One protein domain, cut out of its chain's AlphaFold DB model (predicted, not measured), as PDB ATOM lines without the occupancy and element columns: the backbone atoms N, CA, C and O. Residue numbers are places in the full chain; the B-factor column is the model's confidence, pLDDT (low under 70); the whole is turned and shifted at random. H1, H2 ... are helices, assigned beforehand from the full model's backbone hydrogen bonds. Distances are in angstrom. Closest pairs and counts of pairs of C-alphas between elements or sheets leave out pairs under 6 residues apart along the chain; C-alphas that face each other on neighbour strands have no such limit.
ATOM      1  N   LEU A  13     173.100 149.012 290.891       75.75
ATOM      2  CA  LEU A  13     172.450 149.910 291.841       75.75
ATOM      3  C   LEU A  13     173.194 151.247 291.931       75.75
ATOM      4  O   LEU A  13     172.559 152.294 291.887       75.75
ATOM      5  N   THR A  14     174.526 151.229 291.971       77.31
ATOM      6  CA  THR A  14     175.352 152.448 291.994       77.31
ATOM      7  C   THR A  14     175.241 153.232 290.685       77.31
ATOM      8  O   THR A  14     175.184 154.461 290.705       77.31
ATOM      9  N   HIS A  15     175.160 152.539 289.545       79.31
ATOM     10  CA  HIS A  15     174.952 153.166 288.243       79.31
ATOM     11  C   HIS A  15     173.581 153.850 288.151       79.31
ATOM     12  O   HIS A  15     173.499 155.018 287.761       79.31
ATOM     13  N   SER A  16     172.512 153.162 288.560       78.19
ATOM     14  CA  SER A  16     171.145 153.693 288.523       78.19
ATOM     15  C   SER A  16     170.912 154.799 289.551       78.19
ATOM     16  O   SER A  16     170.297 155.818 289.237       78.19
ATOM     17  N   PHE A  17     171.460 154.653 290.759       82.75
ATOM     18  CA  PHE A  17     171.458 155.677 291.803       82.75
ATOM     19  C   PHE A  17     172.719 156.534 291.712       82.75
ATOM     20  O   PHE A  17     173.481 156.642 292.672       82.75
ATOM     21  N   ASN A  18     172.938 157.185 290.570       87.94
ATOM     22  CA  ASN A  18     173.983 158.199 290.472       87.94
ATOM     23  C   ASN A  18     173.410 159.615 290.732       87.94
ATOM     24  O   ASN A  18     172.274 159.914 290.338       87.94
ATOM     25  N   PRO A  19     174.162 160.516 291.399       90.75
ATOM     26  CA  PRO A  19     173.653 161.833 291.789       90.75
ATOM     27  C   PRO A  19     173.171 162.706 290.626       90.75
ATOM     28  O   PRO A  19     172.195 163.448 290.779       90.75
ATOM     29  N   GLU A  20     173.839 162.626 289.475       91.44
ATOM     30  CA  GLU A  20     173.533 163.430 288.290       91.44
ATOM     31  C   GLU A  20     172.191 163.026 287.677       91.44
ATOM     32  O   GLU A  20     171.333 163.878 287.436       91.44
ATOM     33  N   LYS A  21     171.969 161.719 287.512       92.12
ATOM     34  CA  LYS A  21     170.745 161.134 286.964       92.12
ATOM     35  C   LYS A  21     169.546 161.428 287.853       92.12
ATOM     36  O   LYS A  21     168.563 161.986 287.374       92.12
ATOM     37  N   ILE A  22     169.648 161.157 289.157       93.56
ATOM     38  CA  ILE A  22     168.550 161.431 290.098       93.56
ATOM     39  C   ILE A  22     168.243 162.934 290.160       93.56
ATOM     40  O   ILE A  22     167.081 163.337 290.211       93.56
ATOM     41  N   THR A  23     169.267 163.789 290.091       92.44
ATOM     42  CA  THR A  23     169.075 165.245 290.018       92.44
ATOM     43  C   THR A  23     168.387 165.672 288.722       92.44
ATOM     44  O   THR A  23     167.519 166.545 288.759       92.44
ATOM     45  N   LYS A  24     168.747 165.078 287.580       93.19
ATOM     46  CA  LYS A  24     168.112 165.351 286.287       93.19
ATOM     47  C   LYS A  24     166.629 164.984 286.317       93.19
ATOM     48  O   LYS A  24     165.806 165.828 285.974       93.19
ATOM     49  N   ILE A  25     166.298 163.793 286.818       94.88
ATOM     50  CA  ILE A  25     164.910 163.333 286.980       94.88
ATOM     51  C   ILE A  25     164.134 164.284 287.905       94.88
ATOM     52  O   ILE A  25     163.035 164.719 287.576       94.88
ATOM     53  N   ALA A  26     164.727 164.695 289.030       94.38
ATOM     54  CA  ALA A  26     164.092 165.631 289.960       94.38
ATOM     55  C   ALA A  26     163.816 167.016 289.358       94.38
ATOM     56  O   ALA A  26     162.852 167.666 289.761       94.38
ATOM     57  N   LYS A  27     164.665 167.481 288.432       93.38
ATOM     58  CA  LYS A  27     164.435 168.723 287.683       93.38
ATOM     59  C   LYS A  27     163.321 168.550 286.655       93.38
ATOM     60  O   LYS A  27     162.474 169.422 286.560       93.38
ATOM     61  N   GLN A  28     163.308 167.437 285.922       94.44
ATOM     62  CA  GLN A  28     162.268 167.130 284.931       94.44
ATOM     63  C   GLN A  28     160.883 166.952 285.567       94.44
ATOM     64  O   GLN A  28     159.880 167.284 284.949       94.44
ATOM     65  N   ALA A  29     160.832 166.452 286.803       94.12
ATOM     66  CA  ALA A  29     159.605 166.314 287.579       94.12
ATOM     67  C   ALA A  29     159.230 167.578 288.382       94.12
ATOM     68  O   ALA A  29     158.322 167.504 289.205       94.12
ATOM     69  N   ASP A  30     159.960 168.691 288.229       92.75
ATOM     70  CA  ASP A  30     159.811 169.948 288.991       92.75
ATOM     71  C   ASP A  30     159.920 169.821 290.527       92.75
ATOM     72  O   ASP A  30     159.712 170.776 291.278       92.75
ATOM     73  N   PHE A  31     160.339 168.660 291.036       92.06
ATOM     74  CA  PHE A  31     160.393 168.374 292.468       92.06
ATOM     75  C   PHE A  31     161.435 169.224 293.212       92.06
ATOM     76  O   PHE A  31     161.203 169.689 294.339       92.06
ATOM     77  N   CYS A  32     162.609 169.427 292.610       84.81
ATOM     78  CA  CYS A  32     163.706 170.157 293.240       84.81
ATOM     79  C   CYS A  32     164.523 170.959 292.222       84.81
ATOM     80  O   CYS A  32     165.521 170.486 291.680       84.81
ATOM     81  N   VAL A  33     164.121 172.215 292.013       69.38
ATOM     82  CA  VAL A  33     164.826 173.154 291.124       69.38
ATOM     83  C   VAL A  33     166.044 173.788 291.814       69.38
ATOM     84  O   VAL A  33     167.084 173.986 291.190       69.38
ATOM     85  N   ARG A  34     165.948 174.077 293.121       69.94
ATOM     86  CA  ARG A  34     167.057 174.601 293.938       69.94
ATOM     87  C   ARG A  34     167.461 173.583 294.995       69.94
ATOM     88  O   ARG A  34     166.701 173.326 295.929       69.94
ATOM     89  N   GLN A  35     168.674 173.060 294.876       70.94
ATOM     90  CA  GLN A  35     169.245 172.156 295.867       70.94
ATOM     91  C   GLN A  35     169.782 172.960 297.054       70.94
ATOM     92  O   GLN A  35     170.535 173.916 296.884       70.94
ATOM     93  N   ARG A  36     169.348 172.601 298.262       76.62
ATOM     94  CA  ARG A  36     169.856 173.164 299.521       76.62
ATOM     95  C   ARG A  36     170.314 172.004 300.404       76.62
ATOM     96  O   ARG A  36     171.075 171.157 299.962       76.62
ATOM     97  N   ARG A  37     169.815 171.931 301.639       81.00
ATOM     98  CA  ARG A  37     170.179 170.889 302.609       81.00
ATOM     99  C   ARG A  37     169.560 169.529 302.287       81.00
ATOM    100  O   ARG A  37     170.142 168.514 302.634       81.00
ATOM    101  N   ILE A  38     168.415 169.519 301.601       86.88
ATOM    102  CA  ILE A  38     167.799 168.302 301.069       86.88
ATOM    103  C   ILE A  38     168.081 168.252 299.571       86.88
ATOM    104  O   ILE A  38     167.610 169.120 298.831       86.88
ATOM    105  N   THR A  39     168.852 167.259 299.132       90.25
ATOM    106  CA  THR A  39     169.069 166.982 297.705       90.25
ATOM    107  C   THR A  39     168.263 165.753 297.271       90.25
ATOM    108  O   THR A  39     168.064 164.851 298.090       90.25
ATOM    109  N   PRO A  40     167.802 165.681 296.006       92.12
ATOM    110  CA  PRO A  40     167.019 164.547 295.511       92.12
ATOM    111  C   PRO A  40     167.743 163.213 295.652       92.12
ATOM    112  O   PRO A  40     167.169 162.264 296.170       92.12
ATOM    113  N   PHE A  41     169.024 163.172 295.276       91.56
ATOM    114  CA  PHE A  41     169.860 161.984 295.428       91.56
ATOM    115  C   PHE A  41     169.894 161.503 296.880       91.56
ATOM    116  O   PHE A  41     169.500 160.376 297.163       91.56
ATOM    117  N   LYS A  42     170.256 162.390 297.819       90.38
ATOM    118  CA  LYS A  42     170.297 162.041 299.241       90.38
ATOM    119  C   LYS A  42     168.934 161.563 299.744       90.38
ATOM    120  O   LYS A  42     168.866 160.612 300.511       90.38
ATOM    121  N   LEU A  43     167.850 162.222 299.336       92.06
ATOM    122  CA  LEU A  43     166.504 161.861 299.778       92.06
ATOM    123  C   LEU A  43     166.127 160.447 299.326       92.06
ATOM    124  O   LEU A  43     165.713 159.643 300.154       92.06
ATOM    125  N   VAL A  44     166.316 160.138 298.044       92.50
ATOM    126  CA  VAL A  44     165.982 158.830 297.465       92.50
ATOM    127  C   VAL A  44     166.857 157.725 298.052       92.50
ATOM    128  O   VAL A  44     166.329 156.708 298.492       92.50
ATOM    129  N   THR A  45     168.176 157.925 298.117       90.31
ATOM    130  CA  THR A  45     169.104 156.933 298.686       90.31
ATOM    131  C   THR A  45     168.767 156.629 300.141       90.31
ATOM    132  O   THR A  45     168.716 155.466 300.527       90.31
ATOM    133  N   CYS A  46     168.479 157.664 300.934       90.38
ATOM    134  CA  CYS A  46     168.077 157.515 302.327       90.38
ATOM    135  C   CYS A  46     166.765 156.725 302.457       90.38
ATOM    136  O   CYS A  46     166.696 155.775 303.231       90.38
ATOM    137  N   LEU A  47     165.748 157.058 301.655       91.69
ATOM    138  CA  LEU A  47     164.467 156.347 301.658       91.69
ATOM    139  C   LEU A  47     164.632 154.863 301.333       91.69
ATOM    140  O   LEU A  47     164.178 154.022 302.104       91.69
ATOM    141  N   VAL A  48     165.312 154.543 300.232       89.25
ATOM    142  CA  VAL A  48     165.510 153.155 299.797       89.25
ATOM    143  C   VAL A  48     166.311 152.369 300.831       89.25
ATOM    144  O   VAL A  48     165.911 151.266 301.195       89.25
ATOM    145  N   ALA A  49     167.392 152.944 301.365       87.06
ATOM    146  CA  ALA A  49     168.220 152.278 302.363       87.06
ATOM    147  C   ALA A  49     167.446 151.973 303.654       87.06
ATOM    148  O   ALA A  49     167.515 150.851 304.155       87.06
ATOM    149  N   ILE A  50     166.689 152.936 304.190       88.50
ATOM    150  CA  ILE A  50     165.944 152.737 305.441       88.50
ATOM    151  C   ILE A  50     164.787 151.764 305.222       88.50
ATOM    152  O   ILE A  50     164.620 150.844 306.016       88.50
ATOM    153  N   MET A  51     164.017 151.923 304.142       86.19
ATOM    154  CA  MET A  51     162.872 151.051 303.857       86.19
ATOM    155  C   MET A  51     163.291 149.604 303.577       86.19
ATOM    156  O   MET A  51     162.529 148.690 303.869       86.19
ATOM    157  N   ALA A  52     164.500 149.385 303.054       85.19
ATOM    158  CA  ALA A  52     165.037 148.046 302.830       85.19
ATOM    159  C   ALA A  52     165.625 147.391 304.093       85.19
ATOM    160  O   ALA A  52     165.786 146.174 304.119       85.19
ATOM    161  N   SER A  53     165.987 148.168 305.120       82.94
ATOM    162  CA  SER A  53     166.787 147.674 306.257       82.94
ATOM    163  C   SER A  53     166.130 147.832 307.626       82.94
ATOM    164  O   SER A  53     166.682 147.369 308.622       82.94
ATOM    165  N   SER A  54     164.994 148.519 307.728       81.19
ATOM    166  CA  SER A  54     164.374 148.852 309.012       81.19
ATOM    167  C   SER A  54     162.858 148.967 308.904       81.19
ATOM    168  O   SER A  54     162.316 149.396 307.888       81.19
ATOM    169  N   THR A  55     162.165 148.657 309.998       81.25
ATOM    170  CA  THR A  55     160.754 149.013 310.165       81.25
ATOM    171  C   THR A  55     160.644 150.512 310.445       81.25
ATOM    172  O   THR A  55     161.363 151.047 311.288       81.25
ATOM    173  N   ILE A  56     159.759 151.198 309.722       83.94
ATOM    174  CA  ILE A  56     159.529 152.641 309.844       83.94
ATOM    175  C   ILE A  56     158.118 152.856 310.382       83.94
ATOM    176  O   ILE A  56     157.152 152.415 309.759       83.94
ATOM    177  N   GLU A  57     157.978 153.581 311.488       85.25
ATOM    178  CA  GLU A  57     156.665 153.885 312.073       85.25
ATOM    179  C   GLU A  57     156.174 155.281 311.655       85.25
ATOM    180  O   GLU A  57     154.973 155.531 311.472       85.25
ATOM    181  N   SER A  58     157.112 156.210 311.438       88.69
ATOM    182  CA  SER A  58     156.817 157.610 311.163       88.69
ATOM    183  C   SER A  58     157.770 158.273 310.161       88.69
ATOM    184  O   SER A  58     158.924 157.891 309.979       88.69
ATOM    185  N   VAL A  59     157.305 159.372 309.555       90.56
ATOM    186  CA  VAL A  59     158.148 160.257 308.727       90.56
ATOM    187  C   VAL A  59     159.287 160.874 309.552       90.56
ATOM    188  O   VAL A  59     160.343 161.200 309.011       90.56
ATOM    189  N   ALA A  60     159.102 161.024 310.869       92.31
ATOM    190  CA  ALA A  60     160.136 161.546 311.753       92.31
ATOM    191  C   ALA A  60     161.320 160.575 311.877       92.31
ATOM    192  O   ALA A  60     162.454 161.028 311.992       92.31
ATOM    193  N   ASP A  61     161.084 159.264 311.793       91.12
ATOM    194  CA  ASP A  61     162.156 158.260 311.819       91.12
ATOM    195  C   ASP A  61     163.048 158.411 310.585       91.12
ATOM    196  O   ASP A  61     164.271 158.488 310.702       91.12
ATOM    197  N   ILE A  62     162.426 158.577 309.412       92.12
ATOM    198  CA  ILE A  62     163.127 158.839 308.149       92.12
ATOM    199  C   ILE A  62     163.943 160.132 308.252       92.12
ATOM    200  O   ILE A  62     165.102 160.171 307.845       92.12
ATOM    201  N   GLN A  63     163.365 161.194 308.820       93.75
ATOM    202  CA  GLN A  63     164.057 162.471 308.986       93.75
ATOM    203  C   GLN A  63     165.293 162.352 309.889       93.75
ATOM    204  O   GLN A  63     166.335 162.913 309.543       93.75
ATOM    205  N   ARG A  64     165.204 161.643 311.022       92.50
ATOM    206  CA  ARG A  64     166.346 161.460 311.936       92.50
ATOM    207  C   ARG A  64     167.473 160.701 311.250       92.50
ATOM    208  O   ARG A  64     168.600 161.186 311.230       92.50
ATOM    209  N   ARG A  65     167.144 159.595 310.579       91.31
ATOM    210  CA  ARG A  65     168.105 158.811 309.792       91.31
ATOM    211  C   ARG A  65     168.729 159.608 308.654       91.31
ATOM    212  O   ARG A  65     169.928 159.502 308.425       91.31
ATOM    213  N   TYR A  66     167.944 160.443 307.976       92.12
ATOM    214  CA  TYR A  66     168.473 161.361 306.974       92.12
ATOM    215  C   TYR A  66     169.511 162.301 307.586       92.12
ATOM    216  O   TYR A  66     170.599 162.434 307.040       92.12
ATOM    217  N   CYS A  67     169.187 162.934 308.717       92.50
ATOM    218  CA  CYS A  67     170.076 163.877 309.390       92.50
ATOM    219  C   CYS A  67     171.374 163.213 309.866       92.50
ATOM    220  O   CYS A  67     172.441 163.779 309.638       92.50
ATOM    221  N   GLU A  68     171.271 162.017 310.457       91.25
ATOM    222  CA  GLU A  68     172.404 161.177 310.871       91.25
ATOM    223  C   GLU A  68     173.310 160.837 309.682       91.25
ATOM    224  O   GLU A  68     174.512 161.080 309.722       91.25
ATOM    225  N   TRP A  69     172.734 160.309 308.599       90.44
ATOM    226  CA  TRP A  69     173.498 159.856 307.438       90.44
ATOM    227  C   TRP A  69     174.106 161.006 306.627       90.44
ATOM    228  O   TRP A  69     175.204 160.880 306.090       90.44
ATOM    229  N   SER A  70     173.397 162.131 306.506       87.31
ATOM    230  CA  SER A  70     173.819 163.241 305.652       87.31
ATOM    231  C   SER A  70     174.566 164.356 306.388       87.31
ATOM    232  O   SER A  70     174.755 165.415 305.781       87.31
ATOM    233  N   ASP A  71     174.884 164.163 307.673       86.94
ATOM    234  CA  ASP A  71     175.452 165.163 308.594       86.94
ATOM    235  C   ASP A  71     174.764 166.535 308.455       86.94
ATOM    236  O   ASP A  71     175.353 167.575 308.158       86.94
ATOM    237  N   SER A  72     173.429 166.520 308.505       86.00
ATOM    238  CA  SER A  72     172.606 167.706 308.259       86.00
ATOM    239  C   SER A  72     171.591 167.899 309.368       86.00
ATOM    240  O   SER A  72     170.910 166.969 309.759       86.00
ATOM    241  N   ASN A  73     171.409 169.137 309.821       89.75
ATOM    242  CA  ASN A  73     170.405 169.479 310.830       89.75
ATOM    243  C   ASN A  73     169.139 170.057 310.174       89.75
ATOM    244  O   ASN A  73     168.995 171.277 310.050       89.75
ATOM    245  N   ILE A  74     168.250 169.194 309.680       91.25
ATOM    246  CA  ILE A  74     167.002 169.590 309.009       91.25
ATOM    247  C   ILE A  74     165.833 169.470 309.981       91.25
ATOM    248  O   ILE A  74     165.673 168.448 310.632       91.25
ATOM    249  N   THR A  75     164.961 170.477 310.037       93.06
ATOM    250  CA  THR A  75     163.754 170.402 310.871       93.06
ATOM    251  C   THR A  75     162.734 169.419 310.294       93.06
ATOM    252  O   THR A  75     162.594 169.303 309.073       93.06
ATOM    253  N   TYR A  76     161.944 168.774 311.160       93.81
ATOM    254  CA  TYR A  76     160.859 167.879 310.736       93.81
ATOM    255  C   TYR A  76     159.939 168.534 309.697       93.81
ATOM    256  O   TYR A  76     159.666 167.948 308.655       93.81
ATOM    257  N   ARG A  77     159.533 169.791 309.930       93.25
ATOM    258  CA  ARG A  77     158.672 170.543 309.005       93.25
ATOM    259  C   ARG A  77     159.297 170.690 307.616       93.25
ATOM    260  O   ARG A  77     158.621 170.469 306.619       93.25
ATOM    261  N   ALA A  78     160.579 171.051 307.537       90.75
ATOM    262  CA  ALA A  78     161.264 171.221 306.255       90.75
ATOM    263  C   ALA A  78     161.388 169.897 305.483       90.75
ATOM    264  O   ALA A  78     161.279 169.898 304.254       90.75
ATOM    265  N   PHE A  79     161.583 168.788 306.203       92.38
ATOM    266  CA  PHE A  79     161.634 167.445 305.636       92.38
ATOM    267  C   PHE A  79     160.254 166.972 305.165       92.38
ATOM    268  O   PHE A  79     160.090 166.632 303.997       92.38
ATOM    269  N   HIS A  80     159.239 167.051 306.030       93.06
ATOM    270  CA  HIS A  80     157.855 166.685 305.725       93.06
ATOM    271  C   HIS A  80     157.306 167.450 304.514       93.06
ATOM    272  O   HIS A  80     156.668 166.859 303.647       93.06
ATOM    273  N   ASN A  81     157.627 168.742 304.394       92.06
ATOM    274  CA  ASN A  81     157.228 169.554 303.244       92.06
ATOM    275  C   ASN A  81     157.733 169.002 301.900       92.06
ATOM    276  O   ASN A  81     157.156 169.348 300.878       92.06
ATOM    277  N   GLN A  82     158.784 168.169 301.865       91.75
ATOM    278  CA  GLN A  82     159.180 167.486 300.629       91.75
ATOM    279  C   GLN A  82     158.177 166.399 300.234       91.75
ATOM    280  O   GLN A  82     157.833 166.311 299.064       91.75
ATOM    281  N   PHE A  83     157.661 165.624 301.190       90.50
ATOM    282  CA  PHE A  83     156.652 164.586 300.937       90.50
ATOM    283  C   PHE A  83     155.279 165.174 300.612       90.50
ATOM    284  O   PHE A  83     154.487 164.546 299.921       90.50
ATOM    285  N   SER A  84     154.992 166.384 301.100       92.31
ATOM    286  CA  SER A  84     153.736 167.088 300.811       92.31
ATOM    287  C   SER A  84     153.679 167.706 299.411       92.31
ATOM    288  O   SER A  84     152.631 168.216 299.022       92.31
ATOM    289  N   LYS A  85     154.787 167.704 298.660       94.19
ATOM    290  CA  LYS A  85     154.823 168.230 297.293       94.19
ATOM    291  C   LYS A  85     154.049 167.317 296.339       94.19
ATOM    292  O   LYS A  85     154.344 166.120 296.307       94.19
ATOM    293  N   PRO A  86     153.146 167.849 295.498       94.94
ATOM    294  CA  PRO A  86     152.473 167.049 294.473       94.94
ATOM    295  C   PRO A  86     153.444 166.486 293.420       94.94
ATOM    296  O   PRO A  86     153.127 165.513 292.737       94.94
ATOM    297  N   GLU A  87     154.645 167.055 293.299       96.00
ATOM    298  CA  GLU A  87     155.716 166.578 292.423       96.00
ATOM    299  C   GLU A  87     156.435 165.340 292.974       96.00
ATOM    300  O   GLU A  87     157.025 164.586 292.203       96.00
ATOM    301  N   PHE A  88     156.399 165.100 294.290       95.19
ATOM    302  CA  PHE A  88     157.168 164.018 294.911       95.19
ATOM    303  C   PHE A  88     156.771 162.621 294.400       95.19
ATOM    304  O   PHE A  88     157.670 161.875 294.007       95.19
ATOM    305  N   PRO A  89     155.475 162.256 294.304       94.00
ATOM    306  CA  PRO A  89     155.082 160.971 293.725       94.00
ATOM    307  C   PRO A  89     155.505 160.819 292.260       94.00
ATOM    308  O   PRO A  89     155.949 159.745 291.862       94.00
ATOM    309  N   LYS A  90     155.419 161.897 291.463       95.12
ATOM    310  CA  LYS A  90     155.877 161.895 290.064       95.12
ATOM    311  C   LYS A  90     157.376 161.622 290.003       95.12
ATOM    312  O   LYS A  90     157.799 160.715 289.303       95.12
ATOM    313  N   PHE A  91     158.160 162.344 290.800       95.69
ATOM    314  CA  PHE A  91     159.602 162.147 290.908       95.69
ATOM    315  C   PHE A  91     159.971 160.706 291.293       95.69
ATOM    316  O   PHE A  91     160.796 160.099 290.618       95.69
ATOM    317  N   MET A  92     159.339 160.139 292.325       94.81
ATOM    318  CA  MET A  92     159.604 158.758 292.750       94.81
ATOM    319  C   MET A  92     159.245 157.732 291.669       94.81
ATOM    320  O   MET A  92     159.984 156.768 291.485       94.81
ATOM    321  N   ARG A  93     158.154 157.956 290.925       93.81
ATOM    322  CA  ARG A  93     157.782 157.112 289.783       93.81
ATOM    323  C   ARG A  93     158.848 157.155 288.690       93.81
ATOM    324  O   ARG A  93     159.292 156.099 288.265       93.81
ATOM    325  N   GLU A  94     159.303 158.340 288.287       94.00
ATOM    326  CA  GLU A  94     160.338 158.461 287.250       94.00
ATOM    327  C   GLU A  94     161.681 157.846 287.690       94.00
ATOM    328  O   GLU A  94     162.395 157.260 286.877       94.00
ATOM    329  N   VAL A  95     162.023 157.925 288.984       93.50
ATOM    330  CA  VAL A  95     163.188 157.222 289.547       93.50
ATOM    331  C   VAL A  95     163.031 155.706 289.413       93.50
ATOM    332  O   VAL A  95     163.959 155.049 288.946       93.50
ATOM    333  N   LEU A  96     161.870 155.153 289.787       90.75
ATOM    334  CA  LEU A  96     161.589 153.722 289.656       90.75
ATOM    335  C   LEU A  96     161.632 153.277 288.189       90.75
ATOM    336  O   LEU A  96     162.318 152.310 287.873       90.75
ATOM    337  N   SER A  97     160.964 154.001 287.290       89.38
ATOM    338  CA  SER A  97     160.989 153.716 285.852       89.38
ATOM    339  C   SER A  97     162.416 153.714 285.315       89.38
ATOM    340  O   SER A  97     162.820 152.779 284.633       89.38
ATOM    341  N   SER A  98     163.217 154.714 285.689       89.25
ATOM    342  CA  SER A  98     164.606 154.804 285.255       89.25
ATOM    343  C   SER A  98     165.488 153.672 285.789       89.25
ATOM    344  O   SER A  98     166.415 153.256 285.098       89.25
ATOM    345  N   LEU A  99     165.214 153.179 286.999       87.25
ATOM    346  CA  LEU A  99     165.894 152.018 287.568       87.25
ATOM    347  C   LEU A  99     165.547 150.740 286.808       87.25
ATOM    348  O   LEU A  99     166.446 149.992 286.436       87.25
ATOM    349  N   LEU A 100     164.259 150.512 286.549       84.50
ATOM    350  CA  LEU A 100     163.792 149.338 285.814       84.50
ATOM    351  C   LEU A 100     164.365 149.318 284.389       84.50
ATOM    352  O   LEU A 100     164.824 148.274 283.936       84.50
ATOM    353  N   THR A 101     164.444 150.476 283.720       82.75
ATOM    354  CA  THR A 101     165.078 150.599 282.396       82.75
ATOM    355  C   THR A 101     166.575 150.281 282.414       82.75
ATOM    356  O   THR A 101     167.075 149.636 281.499       82.75
ATOM    357  N   ASP A 102     167.324 150.709 283.430       80.06
ATOM    358  CA  ASP A 102     168.761 150.394 283.498       80.06
ATOM    359  C   ASP A 102     169.025 148.905 283.729       80.06
ATOM    360  O   ASP A 102     170.109 148.396 283.441       80.06
ATOM    361  N   TRP A 103     168.060 148.217 284.335       77.38
ATOM    362  CA  TRP A 103     168.218 146.833 284.755       77.38
ATOM    363  C   TRP A 103     167.788 145.836 283.681       77.38
ATOM    364  O   TRP A 103     168.066 144.650 283.867       77.38
ATOM    365  N   LEU A 104     167.241 146.319 282.553       69.44
ATOM    366  CA  LEU A 104     166.894 145.534 281.365       69.44
ATOM    367  C   LEU A 104     168.082 144.659 280.951       69.44
ATOM    368  O   LEU A 104     169.105 145.150 280.464       69.44
TER     369      LEU A 104
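This is residues 13 to 104 of the 239 residues of the protein "IS4 family ISH8 group transposase" of Oleiphilus messinensis (UniProt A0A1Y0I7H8). The long H6 with H2 and short H1 makes one end, H4 and H5 the other, and H3 lies between; helices that touch are mostly crossed. Residues 52 to 58 stick out. The printed part has 92 residues with six named helices, H1 to H6 in order, all helix, compact, with radius of gyration of the C-alphas 12.8 A and spans 36 by 29 by 22 A.

H6, residues 87 to 103, touches H2, residues 19 to 28, with residues 91 to 95 alone, at a steep tilt of 49 degrees, opposite ways; closest C-alphas Phe 91 and Ala 26, 5.8 A. With residues 98 to 102 alone H6 only just touches H1, residues 13 to 16, by 3 pairs of C-alphas within 8 A; closest Leu 99 and Ser 16, 5.6 A. H3, residues 40 to 53, touches H2 with residues 40 to 41 alone; closest C-alphas Phe 41 and Pro 19, 5.3 A. H4, residues 59 to 69, touches H3, closest C-alphas Tyr 66 and Cys 46, 6.0 A, and H5, residues 76 to 83, closest Ala 60 and Tyr 76, 6.5 A. Each O i to N i+4 pair is within hydrogen-bond range in H2, H3, H4 and H6, 2 of 4 in H5; H1 is too short.

H6 measures 24.6 A, from C-alpha 87 at (155.716, 166.578, 292.423) to C-alpha 103 at (168.218, 146.833, 284.755).

The printed part has no cut; the H2 to H3 link is long. Residues 33 to 34 and 104 have pLDDT under 70.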